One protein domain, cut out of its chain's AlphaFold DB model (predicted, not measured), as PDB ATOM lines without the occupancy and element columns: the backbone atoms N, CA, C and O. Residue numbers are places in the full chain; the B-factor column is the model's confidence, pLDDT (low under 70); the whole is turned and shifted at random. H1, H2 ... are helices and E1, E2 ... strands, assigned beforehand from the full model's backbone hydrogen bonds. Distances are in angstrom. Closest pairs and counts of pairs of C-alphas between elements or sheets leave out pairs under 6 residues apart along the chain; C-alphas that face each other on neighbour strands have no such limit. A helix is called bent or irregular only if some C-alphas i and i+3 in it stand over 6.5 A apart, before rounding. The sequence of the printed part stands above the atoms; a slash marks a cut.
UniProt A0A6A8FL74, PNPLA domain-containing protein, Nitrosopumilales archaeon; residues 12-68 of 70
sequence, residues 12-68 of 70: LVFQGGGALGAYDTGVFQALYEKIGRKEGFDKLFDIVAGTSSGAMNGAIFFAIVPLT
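Overview. This is residues 12 to 68 of the 70 residues of the protein "PNPLA domain-containing protein" of Nitrosopumilales archaeon (UniProt A0A6A8FL74). A tiny parallel sheet, E1 and E2, the helix H2 packed on it and the long helix H1, which makes the longest axis, form a triangle; short H3 follows H2. Mostly helix, the 57 printed residues hold E1, H1, E2, H2, H3 in order: compact, radius of gyration of the C-alphas 10.8 A, spans 31 by 19 by 18 A.

Along the chain. Find E1, residues 12 to 14, from C-alpha 12 at (201.962, 238.152, 266.601), and E2, 47 to 50. H1, 18 to 39, spans 30.3 A, only just irregular: C-alphas 34 and 37 are 6.8 A apart. H2, 53 to 63, spans 15.3 A; H3, 65 to 68, ends at C-alpha 68, (197.903, 225.700, 250.875).

Arrangement. Between parallel E1 and E2, at 10 degrees, N 14 and O 49 are within hydrogen-bond range, 2.8 A. E1, H1, E2 are a strand-helix-strand unit, parallel strands joined through a helix, with right-handed crossover. H1 touches H2 with residues 18 to 25 alone, closest C-alphas Gly 18 and Ser 53, 5.4 A. Every O i to N i+4 pair is within hydrogen-bond range in H2, 14 of 18 in H1; H3 is too short.

Size, cuts and confidence. The printed part has no cut and no long link. Residues 41 to 42 and 64 to 68 have pLDDT under 70.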
ATOM      1  N   LEU A  12     203.160 238.892 266.225       89.38
ATOM      2  CA  LEU A  12     201.962 238.152 266.601       89.38
ATOM      3  C   LEU A  12     202.308 237.155 267.707       89.38
ATOM      4  O   LEU A  12     203.268 236.397 267.583       89.38
ATOM      5  N   VAL A  13     201.527 237.156 268.787       92.44
ATOM      6  CA  VAL A  13     201.762 236.298 269.953       92.44
ATOM      7  C   VAL A  13     200.519 235.463 270.227       92.44
ATOM      8  O   VAL A  13     199.468 236.010 270.552       92.44
ATOM      9  N   PHE A  14     200.652 234.143 270.114       92.19
ATOM     10  CA  PHE A  14     199.599 233.184 270.432       92.19
ATOM     11  C   PHE A  14     199.714 232.708 271.877       92.19
ATOM     12  O   PHE A  14     200.737 232.156 272.297       92.19
ATOM     13  N   GLN A  15     198.649 232.891 272.648       93.00
ATOM     14  CA  GLN A  15     198.610 232.416 274.024       93.00
ATOM     15  C   GLN A  15     198.472 230.884 274.072       93.00
ATOM     16  O   GLN A  15     197.954 230.242 273.163       93.00
ATOM     17  N   GLY A  16     198.949 230.269 275.154       90.69
ATOM     18  CA  GLY A  16     198.607 228.882 275.466       90.69
ATOM     19  C   GLY A  16     197.211 228.774 276.080       90.69
ATOM     20  O   GLY A  16     196.781 229.662 276.810       90.69
ATOM     21  N   GLY A  17     196.520 227.663 275.834       87.69
ATOM     22  CA  GLY A  17     195.184 227.447 276.400       87.69
ATOM     23  C   GLY A  17     194.535 226.104 276.066       87.69
ATOM     24  O   GLY A  17     193.337 225.934 276.280       87.69
ATOM     25  N   GLY A  18     195.294 225.147 275.516       88.44
ATOM     26  CA  GLY A  18     194.770 223.840 275.123       88.44
ATOM     27  C   GLY A  18     193.681 223.979 274.061       88.44
ATOM     28  O   GLY A  18     193.937 224.501 272.978       88.44
ATOM     29  N   ALA A  19     192.458 223.557 274.392       86.44
ATOM     30  CA  ALA A  19     191.299 223.637 273.499       86.44
ATOM     31  C   ALA A  19     190.968 225.074 273.047       86.44
ATOM     32  O   ALA A  19     190.452 225.260 271.945       86.44
ATOM     33  N   LEU A  20     191.328 226.095 273.837       87.25
ATOM     34  CA  LEU A  20     191.171 227.499 273.436       87.25
ATOM     35  C   LEU A  20     192.020 227.869 272.206       87.25
ATOM     36  O   LEU A  20     191.716 228.849 271.538       87.25
ATOM     37  N   GLY A  21     193.009 227.055 271.821       84.81
ATOM     38  CA  GLY A  21     193.753 227.251 270.573       84.81
ATOM     39  C   GLY A  21     192.875 227.210 269.310       84.81
ATOM     40  O   GLY A  21     193.241 227.788 268.286       84.81
ATOM     41  N   ALA A  22     191.691 226.588 269.361       88.31
ATOM     42  CA  ALA A  22     190.732 226.660 268.255       88.31
ATOM     43  C   ALA A  22     190.191 228.089 268.056       88.31
ATOM     44  O   ALA A  22     189.998 228.528 266.922       88.31
ATOM     45  N   TYR A  23     190.012 228.843 269.147       91.19
ATOM     46  CA  TYR A  23     189.624 230.251 269.085       91.19
ATOM     47  C   TYR A  23     190.724 231.101 268.441       91.19
ATOM     48  O   TYR A  23     190.441 231.847 267.506       91.19
ATOM     49  N   ASP A  24     191.979 230.915 268.859       89.44
ATOM     50  CA  ASP A  24     193.134 231.612 268.275       89.44
ATOM     51  C   ASP A  24     193.237 231.394 266.757       89.44
ATOM     52  O   ASP A  24     193.529 232.323 266.002       89.44
ATOM     53  N   THR A  25     192.940 230.173 266.302       86.88
ATOM     54  CA  THR A  25     192.911 229.807 264.877       86.88
ATOM     55  C   THR A  25     191.840 230.598 264.122       86.88
ATOM     56  O   THR A  25     192.118 231.163 263.062       86.88
ATOM     57  N   GLY A  26     190.630 230.702 264.680       89.56
ATOM     58  CA  GLY A  26     189.538 231.479 264.085       89.56
ATOM     59  C   GLY A  26     189.815 232.987 264.060       89.56
ATOM     60  O   GLY A  26     189.562 233.649 263.050       89.56
ATOM     61  N   VAL A  27     190.396 233.538 265.133       90.31
ATOM     62  CA  VAL A  27     190.829 234.948 265.183       90.31
ATOM     63  C   VAL A  27     191.861 235.225 264.095       90.31
ATOM     64  O   VAL A  27     191.763 236.225 263.380       90.31
ATOM     65  N   PHE A  28     192.826 234.324 263.938       86.62
ATOM     66  CA  PHE A  28     193.849 234.459 262.917       86.62
ATOM     67  C   PHE A  28     193.281 234.392 261.496       86.62
ATOM     68  O   PHE A  28     193.644 235.218 260.658       86.62
ATOM     69  N   GLN A  29     192.347 233.476 261.227       86.19
ATOM     70  CA  GLN A  29     191.663 233.410 259.935       86.19
ATOM     71  C   GLN A  29     190.973 234.740 259.599       86.19
ATOM     72  O   GLN A  29     191.175 235.288 258.514       86.19
ATOM     73  N   ALA A  30     190.221 235.311 260.544       88.88
ATOM     74  CA  ALA A  30     189.558 236.598 260.339       88.88
ATOM     75  C   ALA A  30     190.562 237.743 260.101       88.88
ATOM     76  O   ALA A  30     190.307 238.650 259.302       88.88
ATOM     77  N   LEU A  31     191.714 237.708 260.775       86.38
ATOM     78  CA  LEU A  31     192.801 238.669 260.583       86.38
ATOM     79  C   LEU A  31     193.404 238.563 259.175       86.38
ATOM     80  O   LEU A  31     193.605 239.578 258.501       86.38
ATOM     81  N   TYR A  32     193.637 237.338 258.706       81.56
ATOM     82  CA  TYR A  32     194.143 237.068 257.365       81.56
ATOM     83  C   TYR A  32     193.172 237.534 256.274       81.56
ATOM     84  O   TYR A  32     193.573 238.208 255.325       81.56
ATOM     85  N   GLU A  33     191.884 237.238 256.420       84.62
ATOM     86  CA  GLU A  33     190.866 237.645 255.450       84.62
ATOM     87  C   GLU A  33     190.754 239.170 255.329       84.62
ATOM     88  O   GLU A  33     190.589 239.691 254.224       84.62
ATOM     89  N   LYS A  34     190.885 239.893 256.447       84.94
ATOM     90  CA  LYS A  34     190.742 241.356 256.477       84.94
ATOM     91  C   LYS A  34     191.998 242.108 256.040       84.94
ATOM     92  O   LYS A  34     191.878 243.160 255.410       84.94
ATOM     93  N   ILE A  35     193.177 241.606 256.402       81.19
ATOM     94  CA  ILE A  35     194.449 242.337 256.266       81.19
ATOM     95  C   ILE A  35     195.421 241.582 255.351       81.19
ATOM     96  O   ILE A  35     196.014 242.166 254.442       81.19
ATOM     97  N   GLY A  36     195.520 240.266 255.536       74.88
ATOM     98  CA  GLY A  36     196.414 239.368 254.799       74.88
ATOM     99  C   GLY A  36     196.238 239.383 253.289       74.88
ATOM    100  O   GLY A  36     197.225 239.469 252.561       74.88
ATOM    101  N   ARG A  37     194.990 239.396 252.806       71.06
ATOM    102  CA  ARG A  37     194.703 239.426 251.361       71.06
ATOM    103  C   ARG A  37     195.209 240.684 250.646       71.06
ATOM    104  O   ARG A  37     195.409 240.635 249.437       71.06
ATOM    105  N   LYS A  38     195.378 241.806 251.354       72.50
ATOM    106  CA  LYS A  38     195.821 243.080 250.759       72.50
ATOM    107  C   LYS A  38     197.330 243.281 250.845       72.50
ATOM    108  O   LYS A  38     197.911 243.820 249.910       72.50
ATOM    109  N   GLU A  39     197.947 242.884 251.958       72.00
ATOM    110  CA  GLU A  39     199.372 243.145 252.217       72.00
ATOM    111  C   GLU A  39     200.297 241.973 251.850       72.00
ATOM    112  O   GLU A  39     201.491 242.191 251.656       72.00
ATOM    113  N   GLY A  40     199.762 240.757 251.694       70.19
ATOM    114  CA  GLY A  40     200.554 239.532 251.575       70.19
ATOM    115  C   GLY A  40     200.901 238.964 252.953       70.19
ATOM    116  O   GLY A  40     201.303 239.689 253.866       70.19
ATOM    117  N   PHE A  41     200.700 237.655 253.127       69.56
ATOM    118  CA  PHE A  41     200.867 236.967 254.413       69.56
ATOM    119  C   PHE A  41     202.285 237.083 254.978       69.56
ATOM    120  O   PHE A  41     202.477 237.357 256.163       69.56
ATOM    121  N   ASP A  42     203.265 236.936 254.094       67.81
ATOM    122  CA  ASP A  42     204.703 237.045 254.326       67.81
ATOM    123  C   ASP A  42     205.136 238.427 254.846       67.81
ATOM    124  O   ASP A  42     206.228 238.568 255.390       67.81
ATOM    125  N   LYS A  43     204.273 239.443 254.723       71.00
ATOM    126  CA  LYS A  43     204.547 240.836 255.113       71.00
ATOM    127  C   LYS A  43     203.709 241.306 256.304       71.00
ATOM    128  O   LYS A  43     203.805 242.468 256.720       71.00
ATOM    129  N   LEU A  44     202.869 240.433 256.870       79.25
ATOM    130  CA  LEU A  44     201.988 240.820 257.973       79.25
ATOM    131  C   LEU A  44     202.726 240.932 259.306       79.25
ATOM    132  O   LEU A  44     202.496 241.907 260.027       79.25
ATOM    133  N   PHE A  45     203.596 239.969 259.613       85.94
ATOM    134  CA  PHE A  45     204.311 239.876 260.885       85.94
ATOM    135  C   PHE A  45     205.767 239.476 260.663       85.94
ATOM    136  O   PHE A  45     206.048 238.507 259.966       85.94
ATOM    137  N   ASP A  46     206.681 240.196 261.307       86.75
ATOM    138  CA  ASP A  46     208.113 239.889 261.321       86.75
ATOM    139  C   ASP A  46     208.452 238.812 262.359       86.75
ATOM    140  O   ASP A  46     209.471 238.132 262.261       86.75
ATOM    141  N   ILE A  47     207.627 238.706 263.405       88.56
ATOM    142  CA  ILE A  47     207.834 237.798 264.531       88.56
ATOM    143  C   ILE A  47     206.518 237.089 264.829       88.56
ATOM    144  O   ILE A  47     205.489 237.735 265.031       88.56
ATOM    145  N   VAL A  48     206.574 235.766 264.930       88.44
ATOM    146  CA  VAL A  48     205.485 234.947 265.466       88.44
ATOM    147  C   VAL A  48     206.013 234.206 266.685       88.44
ATOM    148  O   VAL A  48     207.032 233.521 266.611       88.44
ATOM    149  N   ALA A  49     205.332 234.361 267.812       91.38
ATOM    150  CA  ALA A  49     205.654 233.677 269.055       91.38
ATOM    151  C   ALA A  49     204.413 232.972 269.601       91.38
ATOM    152  O   ALA A  49     203.281 233.376 269.333       91.38
ATOM    153  N   GLY A  50     204.616 231.936 270.404       92.81
ATOM    154  CA  GLY A  50     203.520 231.320 271.130       92.81
ATOM    155  C   GLY A  50     203.989 230.336 272.186       92.81
ATOM    156  O   GLY A  50     205.149 229.926 272.194       92.81
ATOM    157  N   THR A  51     203.066 229.945 273.062       94.19
ATOM    158  CA  THR A  51     203.328 228.995 274.152       94.19
ATOM    159  C   THR A  51     202.352 227.825 274.068       94.19
ATOM    160  O   THR A  51     201.152 228.037 273.903       94.19
ATOM    161  N   SER A  52     202.830 226.584 274.224       93.75
ATOM    162  CA  SER A  52     201.981 225.375 274.224       93.75
ATOM    163  C   SER A  52     201.122 225.266 272.946       93.75
ATOM    164  O   SER A  52     201.666 225.315 271.844       93.75
ATOM    165  N   SER A  53     199.793 225.162 273.057       92.06
ATOM    166  CA  SER A  53     198.864 225.165 271.916       92.06
ATOM    167  C   SER A  53     199.049 226.363 270.981       92.06
ATOM    168  O   SER A  53     198.979 226.201 269.765       92.06
ATOM    169  N   GLY A  54     199.362 227.543 271.522       90.81
ATOM    170  CA  GLY A  54     199.638 228.733 270.723       90.81
ATOM    171  C   GLY A  54     200.921 228.611 269.897       90.81
ATOM    172  O   GLY A  54     200.964 229.060 268.754       90.81
ATOM    173  N   ALA A  55     201.948 227.937 270.429       92.00
ATOM    174  CA  ALA A  55     203.173 227.650 269.679       92.00
ATOM    175  C   ALA A  55     202.896 226.706 268.499       92.00
ATOM    176  O   ALA A  55     203.394 226.937 267.401       92.00
ATOM    177  N   MET A  56     202.064 225.677 268.712       90.88
ATOM    178  CA  MET A  56     201.655 224.755 267.644       90.88
ATOM    179  C   MET A  56     200.883 225.481 266.540       90.88
ATOM    180  O   MET A  56     201.215 225.322 265.368       90.88
ATOM    181  N   ASN A  57     199.914 226.327 266.905       88.50
ATOM    182  CA  ASN A  57     199.162 227.122 265.934       88.50
ATOM    183  C   ASN A  57     200.086 228.038 265.124       88.50
ATOM    184  O   ASN A  57     200.040 228.016 263.895       88.50
ATOM    185  N   GLY A  58     200.965 228.793 265.791       87.50
ATOM    186  CA  GLY A  58     201.933 229.659 265.117       87.50
ATOM    187  C   GLY A  58     202.843 228.889 264.155       87.50
ATOM    188  O   GLY A  58     203.044 229.324 263.021       87.50
ATOM    189  N   ALA A  59     203.333 227.714 264.564       86.75
ATOM    190  CA  ALA A  59     204.165 226.859 263.722       86.75
ATOM    191  C   ALA A  59     203.414 226.334 262.489       86.75
ATOM    192  O   ALA A  59     203.932 226.439 261.381       86.75
ATOM    193  N   ILE A  60     202.189 225.820 262.647       82.50
ATOM    194  CA  ILE A  60     201.366 225.326 261.527       82.50
ATOM    195  C   ILE A  60     201.079 226.456 260.535       82.50
ATOM    196  O   ILE A  60     201.243 226.281 259.324       82.50
ATOM    197  N   PHE A  61     200.699 227.631 261.038       76.88
ATOM    198  CA  PHE A  61     200.383 228.773 260.188       76.88
ATOM    199  C   PHE A  61     201.579 229.300 259.404       76.88
ATOM    200  O   PHE A  61     201.396 229.777 258.293       76.88
ATOM    201  N   PHE A  62     202.791 229.221 259.943       72.94
ATOM    202  CA  PHE A  62     203.967 229.725 259.237       72.94
ATOM    203  C   PHE A  62     204.660 228.661 258.380       72.94
ATOM    204  O   PHE A  62     205.222 228.986 257.339       72.94
ATOM    205  N   ALA A  63     204.609 227.391 258.790       70.69
ATOM    206  CA  ALA A  63     205.286 226.303 258.088       70.69
ATOM    207  C   ALA A  63     204.433 225.656 256.988       70.69
ATOM    208  O   ALA A  63     204.983 225.209 255.986       70.69
ATOM    209  N   ILE A  64     203.111 225.568 257.174       59.94
ATOM    210  CA  ILE A  64     202.235 224.740 256.323       59.94
ATOM    211  C   ILE A  64     201.237 225.604 255.557       59.94
ATOM    212  O   ILE A  64     201.059 225.435 254.354       59.94
ATOM    213  N   VAL A  65     200.592 226.548 256.239       60.75
ATOM    214  CA  VAL A  65     199.493 227.330 255.660       60.75
ATOM    215  C   VAL A  65     199.878 228.188 254.440       60.75
ATOM    216  O   VAL A  65     199.096 228.189 253.487       60.75
ATOM    217  N   PRO A  66     201.055 228.845 254.357       57.19
ATOM    218  CA  PRO A  66     201.472 229.513 253.122       57.19
ATOM    219  C   PRO A  66     201.546 228.580 251.902       57.19
ATOM    220  O   PRO A  66     201.411 229.065 250.786       57.19
ATOM    221  N   LEU A  67     201.689 227.261 252.086       46.25
ATOM    222  CA  LEU A  67     201.734 226.286 250.990       46.25
ATOM    223  C   LEU A  67     200.342 225.917 250.444       46.25
ATOM    224  O   LEU A  67     200.231 225.468 249.312       46.25
ATOM    225  N   THR A  68     199.284 226.083 251.241       49.53
ATOM    226  CA  THR A  68     197.903 225.700 250.875       49.53
ATOM    227  C   THR A  68     197.056 226.842 250.307       49.53
ATOM    228  O   THR A  68     195.949 226.598 249.836       49.53
TER     229      THR A  68